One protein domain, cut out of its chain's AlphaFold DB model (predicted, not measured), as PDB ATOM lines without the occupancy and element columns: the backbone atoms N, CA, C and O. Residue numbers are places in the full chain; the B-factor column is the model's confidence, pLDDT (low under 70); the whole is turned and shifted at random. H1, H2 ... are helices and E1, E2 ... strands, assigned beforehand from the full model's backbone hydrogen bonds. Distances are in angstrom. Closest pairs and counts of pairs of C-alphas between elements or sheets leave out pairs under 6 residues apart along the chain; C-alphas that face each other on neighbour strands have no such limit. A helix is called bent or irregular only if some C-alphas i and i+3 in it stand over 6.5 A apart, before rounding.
ATOM      1  N   GLU A  49     101.917  88.090 136.847       97.44
ATOM      2  CA  GLU A  49     102.081  87.687 138.242       97.44
ATOM      3  C   GLU A  49     103.565  87.419 138.508       97.44
ATOM      4  O   GLU A  49     104.184  86.559 137.878       97.44
ATOM      5  N   ALA A  50     104.149  88.201 139.406       97.31
ATOM      6  CA  ALA A  50     105.552  88.136 139.757       97.31
ATOM      7  C   ALA A  50     105.735  87.372 141.067       97.31
ATOM      8  O   ALA A  50     105.358  87.844 142.142       97.31
ATOM      9  N   HIS A  51     106.377  86.210 140.973       96.94
ATOM     10  CA  HIS A  51     106.831  85.446 142.139       96.94
ATOM     11  C   HIS A  51     108.296  85.733 142.496       96.94
ATOM     12  O   HIS A  51     108.742  85.444 143.604       96.94
ATOM     13  N   GLU A  52     109.030  86.313 141.551       96.25
ATOM     14  CA  GLU A  52     110.413  86.757 141.653       96.25
ATOM     15  C   GLU A  52     110.657  87.862 140.615       96.25
ATOM     16  O   GLU A  52     109.811  88.120 139.756       96.25
ATOM     17  N   VAL A  53     111.828  88.495 140.676       96.94
ATOM     18  CA  VAL A  53     112.289  89.446 139.660       96.94
ATOM     19  C   VAL A  53     113.278  88.738 138.741       96.94
ATOM     20  O   VAL A  53     114.444  88.541 139.097       96.94
ATOM     21  N   PHE A  54     112.826  88.343 137.548       94.75
ATOM     22  CA  PHE A  54     113.600  87.459 136.670       94.75
ATOM     23  C   PHE A  54     114.943  88.050 136.243       94.75
ATOM     24  O   PHE A  54     115.907  87.310 136.036       94.75
ATOM     25  N   SER A  55     115.037  89.370 136.084       92.56
ATOM     26  CA  SER A  55     116.312  90.012 135.754       92.56
ATOM     27  C   SER A  55     117.373  89.869 136.845       92.56
ATOM     28  O   SER A  55     118.560  89.823 136.515       92.56
ATOM     29  N   ASP A  56     116.973  89.785 138.115       95.50
ATOM     30  CA  ASP A  56     117.898  89.663 139.246       95.50
ATOM     31  C   ASP A  56     118.310  88.206 139.488       95.50
ATOM     32  O   ASP A  56     119.489  87.918 139.729       95.50
ATOM     33  N   THR A  57     117.355  87.277 139.370       94.88
ATOM     34  CA  THR A  57     117.573  85.848 139.644       94.88
ATOM     35  C   THR A  57     118.206  85.100 138.473       94.88
ATOM     36  O   THR A  57     118.795  84.031 138.649       94.88
ATOM     37  N   ALA A  58     118.177  85.674 137.266       95.44
ATOM     38  CA  ALA A  58     118.815  85.073 136.105       95.44
ATOM     39  C   ALA A  58     120.353  84.978 136.241       95.44
ATOM     40  O   ALA A  58     121.003  85.904 136.746       95.44
ATOM     41  N   PRO A  59     120.976  83.915 135.681       96.88
ATOM     42  CA  PRO A  59     122.428  83.827 135.556       96.88
ATOM     43  C   PRO A  59     123.004  85.048 134.821       96.88
ATOM     44  O   PRO A  59     122.365  85.506 133.866       96.88
ATOM     45  N   PRO A  60     124.218  85.535 135.158       97.44
ATOM     46  CA  PRO A  60     124.775  86.775 134.603       97.44
ATOM     47  C   PRO A  60     124.694  86.880 133.074       97.44
ATOM     48  O   PRO A  60     124.255  87.897 132.544       97.44
ATOM     49  N   ALA A  61     125.001  85.789 132.365       97.56
ATOM     50  CA  ALA A  61     124.956  85.723 130.902       97.56
ATOM     51  C   ALA A  61     123.552  85.931 130.292       97.56
ATOM     52  O   ALA A  61     123.430  86.219 129.104       97.56
ATOM     53  N   LYS A  62     122.481  85.766 131.078       97.06
ATOM     54  CA  LYS A  62     121.082  85.871 130.632       97.06
ATOM     55  C   LYS A  62     120.359  87.104 131.176       97.06
ATOM     56  O   LYS A  62     119.276  87.406 130.676       97.06
ATOM     57  N   ARG A  63     120.936  87.833 132.139       96.75
ATOM     58  CA  ARG A  63     120.269  88.958 132.824       96.75
ATOM     59  C   ARG A  63     119.758  90.025 131.867       96.75
ATOM     60  O   ARG A  63     118.585  90.361 131.917       96.75
ATOM     61  N   ALA A  64     120.594  90.484 130.932       96.62
ATOM     62  CA  ALA A  64     120.195  91.509 129.961       96.62
ATOM     63  C   ALA A  64     119.010  91.062 129.087       96.62
ATOM     64  O   ALA A  64     118.090  91.833 128.819       96.62
ATOM     65  N   ARG A  65     119.002  89.786 128.676       97.56
ATOM     66  CA  ARG A  65     117.897  89.211 127.902       97.56
ATOM     67  C   ARG A  65     116.618  89.113 128.734       97.56
ATOM     68  O   ARG A  65     115.556  89.441 128.213       97.56
ATOM     69  N   GLN A  66     116.717  88.671 129.988       97.56
ATOM     70  CA  GLN A  66     115.560  88.571 130.881       97.56
ATOM     71  C   GLN A  66     114.989  89.942 131.212       97.56
ATOM     72  O   GLN A  66     113.791  90.136 131.052       97.56
ATOM     73  N   PHE A  67     115.844  90.919 131.509       97.62
ATOM     74  CA  PHE A  67     115.432  92.304 131.708       97.62
ATOM     75  C   PHE A  67     114.662  92.856 130.500       97.62
ATOM     76  O   PHE A  67     113.584  93.430 130.647       97.62
ATOM     77  N   ALA A  68     115.169  92.644 129.280       97.69
ATOM     78  CA  ALA A  68     114.495  93.099 128.064       97.69
ATOM     79  C   ALA A  68     113.137  92.406 127.838       97.69
ATOM     80  O   ALA A  68     112.188  93.029 127.352       97.69
ATOM     81  N   MET A  69     113.036  91.119 128.179       97.31
ATOM     82  CA  MET A  69     111.795  90.353 128.065       97.31
ATOM     83  C   MET A  69     110.761  90.802 129.097       97.31
ATOM     84  O   MET A  69     109.631  91.115 128.725       97.31
ATOM     85  N   GLU A  70     111.164  90.899 130.361       97.38
ATOM     86  CA  GLU A  70     110.329  91.343 131.476       97.38
ATOM     87  C   GLU A  70     109.840  92.781 131.239       97.38
ATOM     88  O   GLU A  70     108.635  93.031 131.269       97.38
ATOM     89  N   SER A  71     110.722  93.686 130.795       97.00
ATOM     90  CA  SER A  71     110.357  95.049 130.361       97.00
ATOM     91  C   SER A  71     109.278  95.060 129.273       97.00
ATOM     92  O   SER A  71     108.371  95.898 129.268       97.00
ATOM     93  N   ARG A  72     109.375  94.148 128.294       96.00
ATOM     94  CA  ARG A  72     108.409  94.058 127.191       96.00
ATOM     95  C   ARG A  72     107.049  93.577 127.676       96.00
ATOM     96  O   ARG A  72     106.044  94.127 127.230       96.00
ATOM     97  N   VAL A  73     107.028  92.571 128.542       95.19
ATOM     98  CA  VAL A  73     105.803  92.019 129.129       95.19
ATOM     99  C   VAL A  73     105.118  93.078 129.984       95.19
ATOM    100  O   VAL A  73     103.964  93.420 129.715       95.19
ATOM    101  N   LEU A  74     105.859  93.679 130.921       95.56
ATOM    102  CA  LEU A  74     105.356  94.703 131.834       95.56
ATOM    103  C   LEU A  74     104.749  95.890 131.086       95.56
ATOM    104  O   LEU A  74     103.680  96.356 131.466       95.56
ATOM    105  N   ARG A  75     105.335  96.339 129.970       93.81
ATOM    106  CA  ARG A  75     104.760  97.435 129.166       93.81
ATOM    107  C   ARG A  75     103.327  97.166 128.684       93.81
ATOM    108  O   ARG A  75     102.582  98.109 128.438       93.81
ATOM    109  N   THR A  76     102.955  95.902 128.504       92.44
ATOM    110  CA  THR A  76     101.637  95.501 127.979       92.44
ATOM    111  C   THR A  76     100.707  94.904 129.030       92.44
ATOM    112  O   THR A  76      99.493  94.888 128.824       92.44
ATOM    113  N   ALA A  77     101.249  94.425 130.152       94.88
ATOM    114  CA  ALA A  77     100.454  93.900 131.250       94.88
ATOM    115  C   ALA A  77      99.664  95.034 131.914       94.88
ATOM    116  O   ALA A  77     100.222  96.092 132.219       94.88
ATOM    117  N   THR A  78      98.357  94.826 132.097       88.06
ATOM    118  CA  THR A  78      97.473  95.840 132.691       88.06
ATOM    119  C   THR A  78      97.372  95.630 134.200       88.06
ATOM    120  O   THR A  78      97.827  96.511 134.923       88.06
ATOM    121  N   PRO A  79      96.903  94.474 134.702       94.50
ATOM    122  CA  PRO A  79      97.194  94.102 136.076       94.50
ATOM    123  C   PRO A  79      98.609  93.521 136.175       94.50
ATOM    124  O   PRO A  79      99.001  92.635 135.404       94.50
ATOM    125  N   VAL A  80      99.359  94.050 137.137       97.44
ATOM    126  CA  VAL A  80     100.623  93.491 137.610       97.44
ATOM    127  C   VAL A  80     100.435  93.156 139.082       97.44
ATOM    128  O   VAL A  80     100.062  94.026 139.865       97.44
ATOM    129  N   ILE A  81     100.667  91.897 139.428       98.19
ATOM    130  CA  ILE A  81     100.510  91.355 140.773       98.19
ATOM    131  C   ILE A  81     101.876  90.848 141.215       98.19
ATOM    132  O   ILE A  81     102.583  90.230 140.424       98.19
ATOM    133  N   ALA A  82     102.263  91.108 142.454       98.25
ATOM    134  CA  ALA A  82     103.463  90.564 143.065       98.25
ATOM    135  C   ALA A  82     103.092  89.734 144.293       98.25
ATOM    136  O   ALA A  82     102.230  90.119 145.081       98.25
ATOM    137  N   ASN A  83     103.795  88.626 144.498       98.00
ATOM    138  CA  ASN A  83     103.571  87.743 145.643       98.00
ATOM    139  C   ASN A  83     104.010  88.339 146.991       98.00
ATOM    140  O   ASN A  83     103.760  87.763 148.046       98.00
ATOM    141  N   SER A  84     104.748  89.446 146.973       98.12
ATOM    142  CA  SER A  84     105.302  90.063 148.170       98.12
ATOM    143  C   SER A  84     105.634  91.533 147.927       98.12
ATOM    144  O   SER A  84     105.820  91.969 146.786       98.12
ATOM    145  N   LEU A  85     105.732  92.296 149.017       98.25
ATOM    146  CA  LEU A  85     106.130  93.700 148.962       98.25
ATOM    147  C   LEU A  85     107.554  93.890 148.395       98.25
ATOM    148  O   LEU A  85     107.682  94.703 147.480       98.25
ATOM    149  N   PRO A  86     108.586  93.115 148.802       97.75
ATOM    150  CA  PRO A  86     109.928  93.257 148.229       97.75
ATOM    151  C   PRO A  86     109.974  93.017 146.717       97.75
ATOM    152  O   PRO A  86     110.649  93.751 145.996       97.75
ATOM    153  N   THR A  87     109.222  92.033 146.204       98.19
ATOM    154  CA  THR A  87     109.114  91.805 144.752       98.19
ATOM    155  C   THR A  87     108.505  93.027 144.057       98.19
ATOM    156  O   THR A  87     109.018  93.474 143.031       98.19
ATOM    157  N   ALA A  88     107.433  93.600 144.614       98.19
ATOM    158  CA  ALA A  88     106.778  94.780 144.049       98.19
ATOM    159  C   ALA A  88     107.693  96.015 144.045       98.19
ATOM    160  O   ALA A  88     107.774  96.716 143.039       98.19
ATOM    161  N   GLU A  89     108.384  96.284 145.153       98.00
ATOM    162  CA  GLU A  89     109.351  97.381 145.270       98.00
ATOM    163  C   GLU A  89     110.467  97.227 144.242       98.00
ATOM    164  O   GLU A  89     110.722  98.139 143.454       98.00
ATOM    165  N   ARG A  90     111.046  96.029 144.149       97.75
ATOM    166  CA  ARG A  90     112.142  95.773 143.222       97.75
ATOM    167  C   ARG A  90     111.730  95.904 141.754       97.75
ATOM    168  O   ARG A  90     112.492  96.422 140.939       97.75
ATOM    169  N   LEU A  91     110.510  95.491 141.409       97.62
ATOM    170  CA  LEU A  91     109.950  95.722 140.076       97.62
ATOM    171  C   LEU A  91     109.808  97.214 139.755       97.62
ATOM    172  O   LEU A  91     110.119  97.612 138.633       97.62
ATOM    173  N   ARG A  92     109.370  98.041 140.715       97.31
ATOM    174  CA  ARG A  92     109.264  99.499 140.522       97.31
ATOM    175  C   ARG A  92     110.633 100.141 140.328       97.31
ATOM    176  O   ARG A  92     110.802 100.938 139.408       97.31
ATOM    177  N   GLU A  93     111.619  99.739 141.125       97.31
ATOM    178  CA  GLU A  93     112.999 100.222 140.999       97.31
ATOM    179  C   GLU A  93     113.587  99.958 139.607       97.31
ATOM    180  O   GLU A  93     114.250 100.821 139.031       97.31
ATOM    181  N   LEU A  94     113.356  98.761 139.062       96.75
ATOM    182  CA  LEU A  94     113.973  98.320 137.810       96.75
ATOM    183  C   LEU A  94     113.202  98.734 136.556       96.75
ATOM    184  O   LEU A  94     113.815  99.031 135.528       96.75
ATOM    185  N   TYR A  95     111.871  98.721 136.619       95.69
ATOM    186  CA  TYR A  95     110.999  98.883 135.452       95.69
ATOM    187  C   TYR A  95     110.149 100.158 135.489       95.69
ATOM    188  O   TYR A  95     109.400 100.417 134.542       95.69
ATOM    189  N   GLY A  96     110.308 100.975 136.531       94.75
ATOM    190  CA  GLY A  96     109.644 102.259 136.714       94.75
ATOM    191  C   GLY A  96     108.395 102.191 137.592       94.75
ATOM    192  O   GLY A  96     107.778 101.140 137.778       94.75
ATOM    193  N   GLU A  97     108.011 103.359 138.105       93.56
ATOM    194  CA  GLU A  97     106.850 103.521 138.977       93.56
ATOM    195  C   GLU A  97     105.547 103.118 138.283       93.56
ATOM    196  O   GLU A  97     105.195 103.631 137.217       93.56
ATOM    197  N   ARG A  98     104.815 102.199 138.918       93.50
ATOM    198  CA  ARG A  98     103.482 101.769 138.494       93.50
ATOM    199  C   ARG A  98     102.705 101.129 139.636       93.50
ATOM    200  O   ARG A  98     103.268 100.685 140.643       93.50
ATOM    201  N   GLU A  99     101.400 101.020 139.426       95.38
ATOM    202  CA  GLU A  99     100.531 100.233 140.289       95.38
ATOM    203  C   GLU A  99     100.880  98.742 140.165       95.38
ATOM    204  O   GLU A  99     100.950  98.191 139.060       95.38
ATOM    205  N   ILE A 100     101.158  98.127 141.314       97.81
ATOM    206  CA  ILE A 100     101.433  96.699 141.482       97.81
ATOM    207  C   ILE A 100     100.664  96.273 142.722       97.81
ATOM    208  O   ILE A 100     100.927  96.791 143.813       97.81
ATOM    209  N   GLU A 101      99.718  95.363 142.540       98.25
ATOM    210  CA  GLU A 101      98.979  94.757 143.640       98.25
ATOM    211  C   GLU A 101      99.866  93.718 144.329       98.25
ATOM    212  O   GLU A 101     100.564  92.957 143.662       98.25
ATOM    213  N   VAL A 102      99.861  93.692 145.661       98.25
ATOM    214  CA  VAL A 102     100.573  92.663 146.424       98.25
ATOM    215  C   VAL A 102      99.559  91.638 146.906       98.25
ATOM    216  O   VAL A 102      98.723  91.953 147.752       98.25
ATOM    217  N   LEU A 103      99.661  90.417 146.389       98.19
ATOM    218  CA  LEU A 103      98.817  89.290 146.766       98.19
ATOM    219  C   LEU A 103      99.709  88.117 147.195       98.19
ATOM    220  O   LEU A 103     100.262  87.435 146.333       98.19
TER     221      LEU A 103
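What this domain is: This is residues 49 to 103 of the 114 residues of the protein "Glyco_trans_4-like_N domain-containing protein" of Betaproteobacteria bacterium (UniProt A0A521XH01). What is the main picture? A small wall of three short parallel stretches, residues 49 to 50, E1 and residues 101 to 102, with E1 in the middle, stands at one end, and H3 is over one face of it. The long helix H2, with short H1 packed on it, reaches away toward the other end. What is the make-up? The printed part has 55 residues with three named helices and one named strand, in the order H1, H2, E1, H3, and is mostly helix. It is compact, with a radius of gyration of the C-alphas of 10.6 A and spans of 30 by 21 by 16 A.

How they stand to each other: What does the first helix meet? H1, residues 54 to 57, touches H2, residues 60 to 76, which meets it with residues 63 to 70 alone; their closest C-alphas are those of Ser 55 and Phe 67, 4.7 A apart. H1 is apart from E1, residues 80 to 82, a strand that pairs with no named strand. Where is the last helix? H3, residues 85 to 95, is close to H2 but not clearly touching it, about perpendicular at 88 degrees, with the closest C-alphas, Ser 71 and Tyr 95, 6.4 A apart. H3 and H1 are near each other, and the closest C-alphas of H3 and E1, Ala 88 and Ala 82, are 5.5 A apart. How are the helix backbones? Every O i to N i+4 pair is within hydrogen-bond range in H3 and 10 of 13 are in H2, while H1 is too short for such a pair.

Where its parts are: Where does H1 begin? C-alpha 54 is at (113.600, 87.459, 136.670), and H1 is 5.2 A long. How long are the others? H2 is 25.6 A long and irregular, with C-alphas 61 and 64 7.6 A apart; E1 is 6.8 A and H3 15.3 A long. Where does H3 end? C-alpha 95 is at (110.999, 98.883, 135.452).

The domain as a whole: How large is it? The two C-alphas farthest apart, Ala 61 and Leu 103, are 30.8 A apart. Is it continuous and confident? The printed part has no cut, and the links H1 to H2, H2 to E1 and E1 to H3 are tight. Mean pLDDT of the printed part is 96.5, and no printed residue is under 70.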